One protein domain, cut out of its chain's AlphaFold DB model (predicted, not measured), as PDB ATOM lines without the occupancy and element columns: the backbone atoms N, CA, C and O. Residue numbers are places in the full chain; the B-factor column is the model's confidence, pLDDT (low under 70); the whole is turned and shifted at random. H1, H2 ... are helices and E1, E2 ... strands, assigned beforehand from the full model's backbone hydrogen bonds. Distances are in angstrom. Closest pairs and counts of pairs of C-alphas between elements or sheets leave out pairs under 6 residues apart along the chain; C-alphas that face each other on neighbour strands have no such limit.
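AT A GLANCE: This is residues 10 to 109 of the 110 residues of the protein "Protein CBG26871" of Caenorhabditis briggsae (UniProt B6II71). Picture a small sandwich of two three-stranded sheets, face to face with their strands crossed: E1, E2 and E5 make one, E4, E3 and E6 the other. From this body sticks out an arm, residues 95 to 109, nearly all of it helix H1, and this arm makes the length of the whole. You have 100 printed residues with six named strands and then one named helix, in the order E1 E2 E3 E4 E5 E6 H1; both sheets, E1 - E2 - E5 and E4 - E3 - E6, are antiparallel, and the class is mixed, helices and strands. The whole is loose, with a radius of gyration of the C-alphas of 16.1 A, and spans 58 by 34 by 18 A; the body without the arm spans 32 by 31 by 18 A.

HOW THE PARTS SIT: Start with E1, residues 10 to 15, and E2, residues 19 to 25, an antiparallel hairpin at 166 degrees; look for N 14 and O 21, 2.8 A apart. Next come E3, residues 33 to 39, and E4, residues 45 to 53, a hairpin at 155 degrees, with N 36 and O 50 at 2.8 A; E4 bends by 73 degrees at residue 48. E5, residues 59 to 63, is antiparallel to E2 at 152 degrees, with N 22 and O 60 at 2.9 A. E6, residues 70 to 74, is antiparallel to E3 at 153 degrees, with N 37 and O 72 at 2.8 A. The sheet E4 E3 E6 is strongly twisted. In the sandwich, two sheets face to face, the facing parts are 9.7 A centre to centre and the strands of the two sheets stand at 60 degrees. Across it, the closest C-alphas of E4 and E5 are those of Lys 53 and Val 60, 6.0 A apart, while E1 and E4 are apart. Residues 14 to 15 of E1 pair with residues 88 to 89, parallel. H1, residues 91 to 108, is not on either sheet, and every O i to N i+4 pair in it is within hydrogen-bond range.

IN THESE COORDINATES: Find C-alpha 10 at (11.586, -38.460, 14.091), where E1 begins. E2 is 19.4 A long, E3 20.1 A and E4 20.4 A. H1 runs 26.0 A from C-alpha 91 at (15.737, -22.486, 25.237) to C-alpha 108 at (27.768, 0.091, 20.514).

THE WHOLE: The two C-alphas farthest apart are those of Leu 78 and Lys 109, 58.5 A. The printed part has no cut. The link E6 to H1, 16 residues, is long. Confidence is under 70 at residues 27 to 29, 91 to 95 and 107 to 109.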
ATOM      1  N   ILE A  10      11.234 -39.712  13.413       94.31
ATOM      2  CA  ILE A  10      11.586 -38.460  14.091       94.31
ATOM      3  C   ILE A  10      12.999 -38.056  13.681       94.31
ATOM      4  O   ILE A  10      13.932 -38.843  13.820       94.31
ATOM      5  N   LEU A  11      13.142 -36.829  13.193       93.69
ATOM      6  CA  LEU A  11      14.412 -36.237  12.787       93.69
ATOM      7  C   LEU A  11      15.045 -35.442  13.932       93.69
ATOM      8  O   LEU A  11      16.256 -35.502  14.124       93.69
ATOM      9  N   ASN A  12      14.236 -34.699  14.698       94.44
ATOM     10  CA  ASN A  12      14.721 -33.924  15.841       94.44
ATOM     11  C   ASN A  12      13.609 -33.625  16.864       94.44
ATOM     12  O   ASN A  12      12.430 -33.631  16.517       94.44
ATOM     13  N   ALA A  13      13.986 -33.320  18.108       96.00
ATOM     14  CA  ALA A  13      13.088 -32.849  19.160       96.00
ATOM     15  C   ALA A  13      13.745 -31.711  19.947       96.00
ATOM     16  O   ALA A  13      14.823 -31.877  20.517       96.00
ATOM     17  N   LEU A  14      13.072 -30.565  19.995       94.88
ATOM     18  CA  LEU A  14      13.558 -29.332  20.606       94.88
ATOM     19  C   LEU A  14      12.628 -28.910  21.741       94.88
ATOM     20  O   LEU A  14      11.415 -28.850  21.551       94.88
ATOM     21  N   LEU A  15      13.196 -28.603  22.901       94.25
ATOM     22  CA  LEU A  15      12.479 -28.058  24.048       94.25
ATOM     23  C   LEU A  15      12.473 -26.531  24.008       94.25
ATOM     24  O   LEU A  15      13.536 -25.906  23.944       94.25
ATOM     25  N   PHE A  16      11.266 -25.977  24.071       90.50
ATOM     26  CA  PHE A  16      10.949 -24.574  24.314       90.50
ATOM     27  C   PHE A  16      10.269 -24.431  25.683       90.50
ATOM     28  O   PHE A  16       9.977 -25.427  26.353       90.50
ATOM     29  N   ASP A  17       9.998 -23.189  26.087       88.56
ATOM     30  CA  ASP A  17       9.485 -22.874  27.423       88.56
ATOM     31  C   ASP A  17       8.200 -23.647  27.764       88.56
ATOM     32  O   ASP A  17       8.145 -24.283  28.820       88.56
ATOM     33  N   ASP A  18       7.243 -23.714  26.831       91.12
ATOM     34  CA  ASP A  18       5.926 -24.331  27.067       91.12
ATOM     35  C   ASP A  18       5.673 -25.612  26.253       91.12
ATOM     36  O   ASP A  18       4.734 -26.372  26.520       91.12
ATOM     37  N   TYR A  19       6.512 -25.896  25.254       94.12
ATOM     38  CA  TYR A  19       6.280 -26.985  24.308       94.12
ATOM     39  C   TYR A  19       7.568 -27.653  23.822       94.12
ATOM     40  O   TYR A  19       8.673 -27.130  23.926       94.12
ATOM     41  N   LEU A  20       7.399 -28.843  23.259       96.00
ATOM     42  CA  LEU A  20       8.372 -29.539  22.442       96.00
ATOM     43  C   LEU A  20       7.985 -29.369  20.975       96.00
ATOM     44  O   LEU A  20       6.846 -29.652  20.592       96.00
ATOM     45  N   MET A  21       8.941 -28.948  20.155       95.75
ATOM     46  CA  MET A  21       8.832 -28.988  18.703       95.75
ATOM     47  C   MET A  21       9.514 -30.256  18.202       95.75
ATOM     48  O   MET A  21      10.715 -30.441  18.398       95.75
ATOM     49  N   VAL A  22       8.756 -31.131  17.554       95.81
ATOM     50  CA  VAL A  22       9.251 -32.419  17.068       95.81
ATOM     51  C   VAL A  22       9.220 -32.407  15.551       95.81
ATOM     52  O   VAL A  22       8.152 -32.338  14.946       95.81
ATOM     53  N   LEU A  23      10.395 -32.467  14.936       94.38
ATOM     54  CA  LEU A  23      10.531 -32.565  13.493       94.38
ATOM     55  C   LEU A  23      10.430 -34.033  13.092       94.38
ATOM     56  O   LEU A  23      11.192 -34.872  13.576       94.38
ATOM     57  N   VAL A  24       9.509 -34.337  12.190       92.88
ATOM     58  CA  VAL A  24       9.291 -35.673  11.646       92.88
ATOM     59  C   VAL A  24       9.521 -35.682  10.141       92.88
ATOM     60  O   VAL A  24       9.249 -34.711   9.444       92.88
ATOM     61  N   GLU A  25      10.013 -36.797   9.621       87.88
ATOM     62  CA  GLU A  25      10.042 -37.033   8.187       87.88
ATOM     63  C   GLU A  25       8.611 -37.257   7.697       87.88
ATOM     64  O   GLU A  25       7.900 -38.147   8.175       87.88
ATOM     65  N   THR A  26       8.175 -36.454   6.731       71.75
ATOM     66  CA  THR A  26       6.817 -36.539   6.197       71.75
ATOM     67  C   THR A  26       6.824 -36.585   4.686       71.75
ATOM     68  O   THR A  26       7.400 -35.720   4.032       71.75
ATOM     69  N   LYS A  27       6.069 -37.528   4.122       66.94
ATOM     70  CA  LYS A  27       5.509 -37.397   2.774       66.94
ATOM     71  C   LYS A  27       4.030 -37.058   2.947       66.94
ATOM     72  O   LYS A  27       3.280 -37.904   3.428       66.94
ATOM     73  N   GLN A  28       3.628 -35.819   2.649       62.34
ATOM     74  CA  GLN A  28       2.222 -35.363   2.666       62.34
ATOM     75  C   GLN A  28       1.444 -35.781   3.932       62.34
ATOM     76  O   GLN A  28       0.423 -36.466   3.874       62.34
ATOM     77  N   SER A  29       1.978 -35.443   5.107       68.44
ATOM     78  CA  SER A  29       1.420 -35.881   6.397       68.44
ATOM     79  C   SER A  29       0.743 -34.760   7.185       68.44
ATOM     80  O   SER A  29       0.296 -35.015   8.299       68.44
ATOM     81  N   ALA A  30       0.640 -33.555   6.620       79.56
ATOM     82  CA  ALA A  30      -0.067 -32.432   7.226       79.56
ATOM     83  C   ALA A  30      -1.480 -32.844   7.676       79.56
ATOM     84  O   ALA A  30      -2.209 -33.527   6.958       79.56
ATOM     85  N   GLY A  31      -1.849 -32.467   8.898       84.75
ATOM     86  CA  GLY A  31      -3.131 -32.804   9.513       84.75
ATOM     87  C   GLY A  31      -3.251 -34.241  10.030       84.75
ATOM     88  O   GLY A  31      -4.257 -34.551  10.668       84.75
ATOM     89  N   ARG A  32      -2.258 -35.123   9.821       89.50
ATOM     90  CA  ARG A  32      -2.321 -36.489  10.360       89.50
ATOM     91  C   ARG A  32      -2.240 -36.483  11.877       89.50
ATOM     92  O   ARG A  32      -1.325 -35.893  12.452       89.50
ATOM     93  N   HIS A  33      -3.171 -37.207  12.487       92.56
ATOM     94  CA  HIS A  33      -3.171 -37.497  13.911       92.56
ATOM     95  C   HIS A  33      -1.918 -38.276  14.323       92.56
ATOM     96  O   HIS A  33      -1.480 -39.200  13.627       92.56
ATOM     97  N   VAL A  34      -1.379 -37.915  15.481       94.56
ATOM     98  CA  VAL A  34      -0.247 -38.568  16.132       94.56
ATOM     99  C   VAL A  34      -0.399 -38.517  17.649       94.56
ATOM    100  O   VAL A  34      -1.150 -37.712  18.186       94.56
ATOM    101  N   VAL A  35       0.367 -39.340  18.353       96.44
ATOM    102  CA  VAL A  35       0.440 -39.356  19.811       96.44
ATOM    103  C   VAL A  35       1.878 -39.114  20.243       96.44
ATOM    104  O   VAL A  35       2.785 -39.855  19.859       96.44
ATOM    105  N   CYS A  36       2.082 -38.087  21.061       97.56
ATOM    106  CA  CYS A  36       3.330 -37.812  21.755       97.56
ATOM    107  C   CYS A  36       3.516 -38.814  22.896       97.56
ATOM    108  O   CYS A  36       2.647 -38.963  23.761       97.56
ATOM    109  N   ARG A  37       4.663 -39.493  22.905       97.69
ATOM    110  CA  ARG A  37       5.057 -40.486  23.909       97.69
ATOM    111  C   ARG A  37       6.295 -39.965  24.635       97.69
ATOM    112  O   ARG A  37       7.262 -39.563  23.989       97.69
ATOM    113  N   TYR A  38       6.266 -39.963  25.963       98.06
ATOM    114  CA  TYR A  38       7.280 -39.314  26.797       98.06
ATOM    115  C   TYR A  38       8.047 -40.334  27.621       98.06
ATOM    116  O   TYR A  38       7.474 -41.321  28.076       98.06
ATOM    117  N   PHE A  39       9.335 -40.079  27.834       98.25
ATOM    118  CA  PHE A  39      10.212 -40.998  28.541       98.25
ATOM    119  C   PHE A  39      11.132 -40.254  29.507       98.25
ATOM    120  O   PHE A  39      11.620 -39.154  29.217       98.25
ATOM    121  N   ASP A  40      11.378 -40.885  30.651       97.50
ATOM    122  CA  ASP A  40      12.302 -40.389  31.667       97.50
ATOM    123  C   ASP A  40      13.777 -40.558  31.244       97.50
ATOM    124  O   ASP A  40      14.092 -41.063  30.162       97.50
ATOM    125  N   CYS A  41      14.707 -40.135  32.103       97.06
ATOM    126  CA  CYS A  41      16.148 -40.257  31.864       97.06
ATOM    127  C   CYS A  41      16.632 -41.711  31.697       97.06
ATOM    128  O   CYS A  41      17.649 -41.941  31.043       97.06
ATOM    129  N   LEU A  42      15.884 -42.687  32.222       97.31
ATOM    130  CA  LEU A  42      16.150 -44.122  32.096       97.31
ATOM    131  C   LEU A  42      15.455 -44.741  30.872       97.31
ATOM    132  O   LEU A  42      15.447 -45.962  30.720       97.31
ATOM    133  N   ARG A  43      14.884 -43.911  29.984       96.69
ATOM    134  CA  ARG A  43      14.106 -44.324  28.806       96.69
ATOM    135  C   ARG A  43      12.881 -45.175  29.163       96.69
ATOM    136  O   ARG A  43      12.420 -45.958  28.331       96.69
ATOM    137  N   ARG A  44      12.336 -45.021  30.370       97.06
ATOM    138  CA  ARG A  44      11.068 -45.640  30.767       97.06
ATOM    139  C   ARG A  44       9.928 -44.735  30.353       97.06
ATOM    140  O   ARG A  44       9.998 -43.518  30.513       97.06
ATOM    141  N   GLU A  45       8.895 -45.341  29.790       96.38
ATOM    142  CA  GLU A  45       7.741 -44.594  29.321       96.38
ATOM    143  C   GLU A  45       6.953 -44.011  30.497       96.38
ATOM    144  O   GLU A  45       6.622 -44.714  31.451       96.38
ATOM    145  N   ILE A  46       6.645 -42.720  30.408       95.88
ATOM    146  CA  ILE A  46       5.804 -42.008  31.365       95.88
ATOM    147  C   ILE A  46       4.366 -42.048  30.830       95.88
ATOM    148  O   ILE A  46       4.143 -41.650  29.681       95.88
ATOM    149  N   PRO A  47       3.368 -42.466  31.633       91.69
ATOM    150  CA  PRO A  47       1.969 -42.561  31.212       91.69
ATOM    151  C   PRO A  47       1.296 -41.174  31.143       91.69
ATOM    152  O   PRO A  47       0.326 -40.892  31.834       91.69
ATOM    153  N   SER A  48       1.830 -40.284  30.306       93.31
ATOM    154  CA  SER A  48       1.337 -38.919  30.066       93.31
ATOM    155  C   SER A  48       1.247 -38.640  28.563       93.31
ATOM    156  O   SER A  48       1.746 -37.633  28.068       93.31
ATOM    157  N   GLN A  49       0.668 -39.580  27.813       95.31
ATOM    158  CA  GLN A  49       0.518 -39.462  26.361       95.31
ATOM    159  C   GLN A  49      -0.303 -38.217  25.990       95.31
ATOM    160  O   GLN A  49      -1.164 -37.782  26.755       95.31
ATOM    161  N   PHE A  50      -0.044 -37.644  24.815       97.38
ATOM    162  CA  PHE A  50      -0.783 -36.479  24.324       97.38
ATOM    163  C   PHE A  50      -1.105 -36.626  22.839       97.38
ATOM    164  O   PHE A  50      -0.203 -36.865  22.040       97.38
ATOM    165  N   GLU A  51      -2.373 -36.478  22.472       96.88
ATOM    166  CA  GLU A  51      -2.805 -36.490  21.075       96.88
ATOM    167  C   GLU A  51      -2.504 -35.147  20.411       96.88
ATOM    168  O   GLU A  51      -2.773 -34.080  20.958       96.88
ATOM    169  N   SER A  52      -1.917 -35.200  19.224       95.81
ATOM    170  CA  SER A  52      -1.530 -34.031  18.444       95.81
ATOM    171  C   SER A  52      -1.708 -34.325  16.955       95.81
ATOM    172  O   SER A  52      -2.260 -35.350  16.544       95.81
ATOM    173  N   LYS A  53      -1.244 -33.405  16.119       94.50
ATOM    174  CA  LYS A  53      -1.231 -33.552  14.669       94.50
ATOM    175  C   LYS A  53       0.058 -33.002  14.089       94.50
ATOM    176  O   LYS A  53       0.680 -32.106  14.657       94.50
ATOM    177  N   VAL A  54       0.419 -33.512  12.922       93.88
ATOM    178  CA  VAL A  54       1.479 -32.917  12.113       93.88
ATOM    179  C   VAL A  54       0.968 -31.592  11.535       93.88
ATOM    180  O   VAL A  54      -0.010 -31.580  10.788       93.88
ATOM    181  N   TYR A  55       1.597 -30.475  11.888       91.12
ATOM    182  CA  TYR A  55       1.278 -29.143  11.382       91.12
ATOM    183  C   TYR A  55       2.485 -28.190  11.510       91.12
ATOM    184  O   TYR A  55       3.081 -28.134  12.586       91.12
ATOM    185  N   PRO A  56       2.826 -27.390  10.479       86.00
ATOM    186  CA  PRO A  56       2.122 -27.262   9.199       86.00
ATOM    187  C   PRO A  56       2.345 -28.446   8.247       86.00
ATOM    188  O   PRO A  56       1.370 -28.942   7.694       86.00
ATOM    189  N   GLU A  57       3.571 -28.967   8.123       85.19
ATOM    190  CA  GLU A  57       3.877 -30.062   7.179       85.19
ATOM    191  C   GLU A  57       4.655 -31.226   7.795       85.19
ATOM    192  O   GLU A  57       4.325 -32.379   7.527       85.19
ATOM    193  N   SER A  58       5.648 -30.925   8.635       91.19
ATOM    194  CA  SER A  58       6.615 -31.890   9.183       91.19
ATOM    195  C   SER A  58       6.883 -31.703  10.677       91.19
ATOM    196  O   SER A  58       7.819 -32.275  11.229       91.19
ATOM    197  N   VAL A  59       6.066 -30.895  11.350       94.00
ATOM    198  CA  VAL A  59       6.266 -30.527  12.754       94.00
ATOM    199  C   VAL A  59       5.124 -31.076  13.593       94.00
ATOM    200  O   VAL A  59       3.966 -31.000  13.199       94.00
ATOM    201  N   VAL A  60       5.439 -31.632  14.756       96.25
ATOM    202  CA  VAL A  60       4.467 -31.996  15.787       96.25
ATOM    203  C   VAL A  60       4.768 -31.162  17.021       96.25
ATOM    204  O   VAL A  60       5.897 -31.153  17.514       96.25
ATOM    205  N   TYR A  61       3.749 -30.479  17.531       96.69
ATOM    206  CA  TYR A  61       3.833 -29.773  18.802       96.69
ATOM    207  C   TYR A  61       3.309 -30.679  19.911       96.69
ATOM    208  O   TYR A  61       2.175 -31.163  19.856       96.69
ATOM    209  N   CYS A  62       4.154 -30.914  20.906       97.25
ATOM    210  CA  CYS A  62       3.826 -31.678  22.101       97.25
ATOM    211  C   CYS A  62       3.990 -30.760  23.319       97.25
ATOM    212  O   CYS A  62       4.924 -29.966  23.347       97.25
ATOM    213  N   PRO A  63       3.131 -30.820  24.338       97.06
ATOM    214  CA  PRO A  63       3.296 -29.978  25.513       97.06
ATOM    215  C   PRO A  63       4.526 -30.389  26.334       97.06
ATOM    216  O   PRO A  63       4.879 -31.569  26.423       97.06
ATOM    217  N   ARG A  64       5.168 -29.413  26.982       94.88
ATOM    218  CA  ARG A  64       6.286 -29.682  27.890       94.88
ATOM    219  C   ARG A  64       5.821 -30.507  29.097       94.88
ATOM    220  O   ARG A  64       4.689 -30.387  29.578       94.88
ATOM    221  N   ARG A  65       6.708 -31.368  29.595       95.12
ATOM    222  CA  ARG A  65       6.492 -32.219  30.772       95.12
ATOM    223  C   ARG A  65       7.766 -32.261  31.612       95.12
ATOM    224  O   ARG A  65       8.856 -32.444  31.075       95.12
ATOM    225  N   ILE A  66       7.624 -32.090  32.923       92.94
ATOM    226  CA  ILE A  66       8.745 -32.157  33.869       92.94
ATOM    227  C   ILE A  66       9.277 -33.596  33.922       92.94
ATOM    228  O   ILE A  66       8.502 -34.550  33.885       92.94
ATOM    229  N   GLY A  67      10.601 -33.753  33.990       93.69
ATOM    230  CA  GLY A  67      11.262 -35.060  34.103       93.69
ATOM    231  C   GLY A  67      11.411 -35.834  32.787       93.69
ATOM    232  O   GLY A  67      12.035 -36.896  32.773       93.69
ATOM    233  N   VAL A  68      10.904 -35.306  31.670       96.69
ATOM    234  CA  VAL A  68      11.056 -35.926  30.348       96.69
ATOM    235  C   VAL A  68      12.410 -35.574  29.744       96.69
ATOM    236  O   VAL A  68      12.768 -34.405  29.649       96.69
ATOM    237  N   HIS A  69      13.132 -36.599  29.291       97.00
ATOM    238  CA  HIS A  69      14.442 -36.463  28.641       97.00
ATOM    239  C   HIS A  69      14.450 -37.024  27.215       97.00
ATOM    240  O   HIS A  69      15.241 -36.592  26.375       97.00
ATOM    241  N   TYR A  70      13.562 -37.979  26.933       98.06
ATOM    242  CA  TYR A  70      13.414 -38.573  25.612       98.06
ATOM    243  C   TYR A  70      11.952 -38.585  25.194       98.06
ATOM    244  O   TYR A  70      11.044 -38.595  26.030       98.06
ATOM    245  N   MET A  71      11.716 -38.617  23.888       97.50
ATOM    246  CA  MET A  71      10.363 -38.656  23.358       97.50
ATOM    247  C   MET A  71      10.258 -39.460  22.064       97.50
ATOM    248  O   MET A  71      11.254 -39.750  21.400       97.50
ATOM    249  N   SER A  72       9.036 -39.883  21.762       96.50
ATOM    250  CA  SER A  72       8.687 -40.635  20.565       96.50
ATOM    251  C   SER A  72       7.303 -40.216  20.062       96.50
ATOM    252  O   SER A  72       6.543 -39.565  20.781       96.50
ATOM    253  N   ILE A  73       6.964 -40.603  18.837       95.62
ATOM    254  CA  ILE A  73       5.687 -40.314  18.186       95.62
ATOM    255  C   ILE A  73       5.103 -41.625  17.658       95.62
ATOM    256  O   ILE A  73       5.803 -42.422  17.034       95.62
ATOM    257  N   THR A  74       3.807 -41.841  17.870       94.31
ATOM    258  CA  THR A  74       3.051 -42.949  17.265       94.31
ATOM    259  C   THR A  74       1.831 -42.430  16.511       94.31
ATOM    260  O   THR A  74       1.406 -41.299  16.711       94.31
ATOM    261  N   GLY A  75       1.236 -43.240  15.631       91.56
ATOM    262  CA  GLY A  75      -0.008 -42.852  14.948       91.56
ATOM    263  C   GLY A  75      -1.267 -42.970  15.817       91.56
ATOM    264  O   GLY A  75      -2.298 -42.387  15.489       91.56
ATOM    265  N   ASN A  76      -1.210 -43.748  16.903       90.69
ATOM    266  CA  ASN A  76      -2.298 -43.934  17.866       90.69
ATOM    267  C   ASN A  76      -1.766 -44.448  19.219       90.69
ATOM    268  O   ASN A  76      -0.595 -44.822  19.333       90.69
ATOM    269  N   VAL A  77      -2.641 -44.494  20.226       91.12
ATOM    270  CA  VAL A  77      -2.311 -44.867  21.614       91.12
ATOM    271  C   VAL A  77      -1.929 -46.343  21.799       91.12
ATOM    272  O   VAL A  77      -1.167 -46.671  22.708       91.12
ATOM    273  N   LEU A  78      -2.414 -47.233  20.926       90.88
ATOM    274  CA  LEU A  78      -2.190 -48.683  21.011       90.88
ATOM    275  C   LEU A  78      -0.857 -49.118  20.389       90.88
ATOM    276  O   LEU A  78      -0.357 -50.205  20.668       90.88
ATOM    277  N   GLN A  79      -0.279 -48.295  19.513       90.19
ATOM    278  CA  GLN A  79       0.993 -48.606  18.875       90.19
ATOM    279  C   GLN A  79       2.142 -48.558  19.884       90.19
ATOM    280  O   GLN A  79       2.295 -47.598  20.638       90.19
ATOM    281  N   LYS A  80       3.007 -49.577  19.834       92.00
ATOM    282  CA  LYS A  80       4.278 -49.563  20.557       92.00
ATOM    283  C   LYS A  80       5.160 -48.428  20.013       92.00
ATOM    284  O   LYS A  80       5.361 -48.376  18.794       92.00
ATOM    285  N   PRO A  81       5.703 -47.552  20.875       92.75
ATOM    286  CA  PRO A  81       6.547 -46.457  20.426       92.75
ATOM    287  C   PRO A  81       7.845 -46.974  19.789       92.75
ATOM    288  O   PRO A  81       8.453 -47.915  20.314       92.75
ATOM    289  N   PRO A  82       8.303 -46.365  18.677       92.00
ATOM    290  CA  PRO A  82       9.656 -46.581  18.185       92.00
ATOM    291  C   PRO A  82      10.682 -46.039  19.191       92.00
ATOM    292  O   PRO A  82      10.327 -45.348  20.154       92.00
ATOM    293  N   ARG A  83      11.965 -46.353  18.965       94.06
ATOM    294  CA  ARG A  83      13.063 -45.963  19.860       94.06
ATOM    295  C   ARG A  83      13.021 -44.449  20.138       94.06
ATOM    296  O   ARG A  83      13.125 -43.680  19.187       94.06
ATOM    297  N   PRO A  84      12.913 -44.021  21.409       96.31
ATOM    298  CA  PRO A  84      12.847 -42.602  21.744       96.31
ATOM    299  C   PRO A  84      14.145 -41.866  21.409       96.31
ATOM    300  O   PRO A  84      15.244 -42.402  21.630       96.31
ATOM    301  N   ILE A  85      14.007 -40.626  20.942       97.12
ATOM    302  CA  ILE A  85      15.121 -39.708  20.692       97.12
ATOM    303  C   ILE A  85      15.293 -38.735  21.857       97.12
ATOM    304  O   ILE A  85      14.345 -38.477  22.598       97.12
ATOM    305  N   ALA A  86      16.512 -38.228  22.044       97.38
ATOM    306  CA  ALA A  86      16.792 -37.245  23.083       97.38
ATOM    307  C   ALA A  86      16.142 -35.904  22.733       97.38
ATOM    308  O   ALA A  86      16.172 -35.478  21.578       97.38
ATOM    309  N   ILE A  87      15.582 -35.245  23.741       96.69
ATOM    310  CA  ILE A  87      15.094 -33.875  23.619       96.69
ATOM    311  C   ILE A  87      16.283 -32.935  23.806       96.69
ATOM    312  O   ILE A  87      16.999 -33.026  24.802       96.69
ATOM    313  N   GLN A  88      16.491 -32.029  22.858       94.19
ATOM    314  CA  GLN A  88      17.535 -31.014  22.937       94.19
ATOM    315  C   GLN A  88      16.967 -29.739  23.560       94.19
ATOM    316  O   GLN A  88      15.947 -29.221  23.105       94.19
ATOM    317  N   ASP A  89      17.631 -29.213  24.588       85.81
ATOM    318  CA  ASP A  89      17.276 -27.920  25.171       85.81
ATOM    319  C   ASP A  89      17.655 -26.792  24.202       85.81
ATOM    320  O   ASP A  89      18.832 -26.464  24.031       85.81
ATOM    321  N   SER A  90      16.650 -26.223  23.533       72.38
ATOM    322  CA  SER A  90      16.853 -25.098  22.619       72.38
ATOM    323  C   SER A  90      16.692 -23.745  23.307       72.38
ATOM    324  O   SER A  90      17.361 -22.793  22.903       72.38
ATOM    325  N   SER A  91      15.904 -23.671  24.385       65.12
ATOM    326  CA  SER A  91      15.737 -22.486  25.237       65.12
ATOM    327  C   SER A  91      17.087 -21.904  25.660       65.12
ATOM    328  O   SER A  91      17.347 -20.720  25.450       65.12
ATOM    329  N   THR A  92      18.002 -22.742  26.150       63.47
ATOM    330  CA  THR A  92      19.320 -22.270  26.600       63.47
ATOM    331  C   THR A  92      20.160 -21.704  25.449       63.47
ATOM    332  O   THR A  92      20.812 -20.671  25.611       63.47
ATOM    333  N   LYS A  93      20.098 -22.315  24.260       67.62
ATOM    334  CA  LYS A  93      20.872 -21.877  23.090       67.62
ATOM    335  C   LYS A  93      20.342 -20.564  22.505       67.62
ATOM    336  O   LYS A  93      21.131 -19.665  22.229       67.62
ATOM    337  N   TYR A  94      19.021 -20.414  22.380       66.88
ATOM    338  CA  TYR A  94      18.409 -19.153  21.947       66.88
ATOM    339  C   TYR A  94      18.668 -18.022  22.947       66.88
ATOM    340  O   TYR A  94      19.014 -16.917  22.534       66.88
ATOM    341  N   LEU A  95      18.568 -18.293  24.253       64.88
ATOM    342  CA  LEU A  95      18.876 -17.305  25.288       64.88
ATOM    343  C   LEU A  95      20.351 -16.886  25.266       64.88
ATOM    344  O   LEU A  95      20.647 -15.706  25.442       64.88
ATOM    345  N   GLN A  96      21.278 -17.814  25.023       70.81
ATOM    346  CA  GLN A  96      22.695 -17.493  24.833       70.81
ATOM    347  C   GLN A  96      22.906 -16.596  23.609       70.81
ATOM    348  O   GLN A  96      23.506 -15.530  23.740       70.81
ATOM    349  N   SER A  97      22.335 -16.954  22.455       71.56
ATOM    350  CA  SER A  97      22.423 -16.123  21.248       71.56
ATOM    351  C   SER A  97      21.801 -14.736  21.448       71.56
ATOM    352  O   SER A  97      22.389 -13.733  21.049       71.56
ATOM    353  N   ALA A  98      20.652 -14.639  22.121       73.75
ATOM    354  CA  ALA A  98      20.016 -13.361  22.434       73.75
ATOM    355  C   ALA A  98      20.876 -12.496  23.374       73.75
ATOM    356  O   ALA A  98      20.996 -11.288  23.161       73.75
ATOM    357  N   ARG A  99      21.525 -13.102  24.380       77.44
ATOM    358  CA  ARG A  99      22.465 -12.410  25.280       77.44
ATOM    359  C   ARG A  99      23.695 -11.888  24.542       77.44
ATOM    360  O   ARG A  99      24.114 -10.764  24.804       77.44
ATOM    361  N   GLU A 100      24.252 -12.661  23.612       82.56
ATOM    362  CA  GLU A 100      25.380 -12.229  22.775       82.56
ATOM    363  C   GLU A 100      25.008 -11.066  21.849       82.56
ATOM    364  O   GLU A 100      25.785 -10.128  21.676       82.56
ATOM    365  N   ILE A 101      23.808 -11.087  21.270       79.75
ATOM    366  CA  ILE A 101      23.316  -9.969  20.456       79.75
ATOM    367  C   ILE A 101      23.139  -8.723  21.335       79.75
ATOM    368  O   ILE A 101      23.598  -7.639  20.972       79.75
ATOM    369  N   ALA A 102      22.530  -8.872  22.513       79.62
ATOM    370  CA  ALA A 102      22.317  -7.768  23.444       79.62
ATOM    371  C   ALA A 102      23.635  -7.158  23.953       79.62
ATOM    372  O   ALA A 102      23.735  -5.935  24.051       79.62
ATOM    373  N   SER A 103      24.662  -7.971  24.230       82.50
ATOM    374  CA  SER A 103      25.973  -7.471  24.666       82.50
ATOM    375  C   SER A 103      26.687  -6.678  23.565       82.50
ATOM    376  O   SER A 103      27.280  -5.636  23.847       82.50
ATOM    377  N   ARG A 104      26.561  -7.102  22.300       83.06
ATOM    378  CA  ARG A 104      27.073  -6.351  21.139       83.06
ATOM    379  C   ARG A 104      26.366  -5.006  20.966       83.06
ATOM    380  O   ARG A 104      27.034  -3.995  20.777       83.06
ATOM    381  N   VAL A 105      25.037  -4.971  21.091       79.31
ATOM    382  CA  VAL A 105      24.259  -3.720  21.014       79.31
ATOM    383  C   VAL A 105      24.585  -2.784  22.184       79.31
ATOM    384  O   VAL A 105      24.703  -1.577  21.986       79.31
ATOM    385  N   GLY A 106      24.765  -3.322  23.395       72.81
ATOM    386  CA  GLY A 106      25.150  -2.545  24.578       72.81
ATOM    387  C   GLY A 106      26.523  -1.880  24.445       72.81
ATOM    388  O   GLY A 106      26.672  -0.719  24.818       72.81
ATOM    389  N   ASN A 107      27.498  -2.571  23.848       65.06
ATOM    390  CA  ASN A 107      28.832  -2.018  23.588       65.06
ATOM    391  C   ASN A 107      28.874  -0.984  22.450       65.06
ATOM    392  O   ASN A 107      29.801  -0.188  22.416       65.06
ATOM    393  N   MET A 108      27.887  -0.953  21.547       57.53
ATOM    394  CA  MET A 108      27.768   0.091  20.514       57.53
ATOM    395  C   MET A 108      27.169   1.408  21.032       57.53
ATOM    396  O   MET A 108      27.224   2.416  20.334       57.53
ATOM    397  N   LYS A 109      26.551   1.405  22.219       57.00
ATOM    398  CA  LYS A 109      25.946   2.597  22.839       57.00
ATOM    399  C   LYS A 109      26.889   3.315  23.816       57.00
ATOM    400  O   LYS A 109      26.415   4.151  24.584       57.00
TER     401      LYS A 109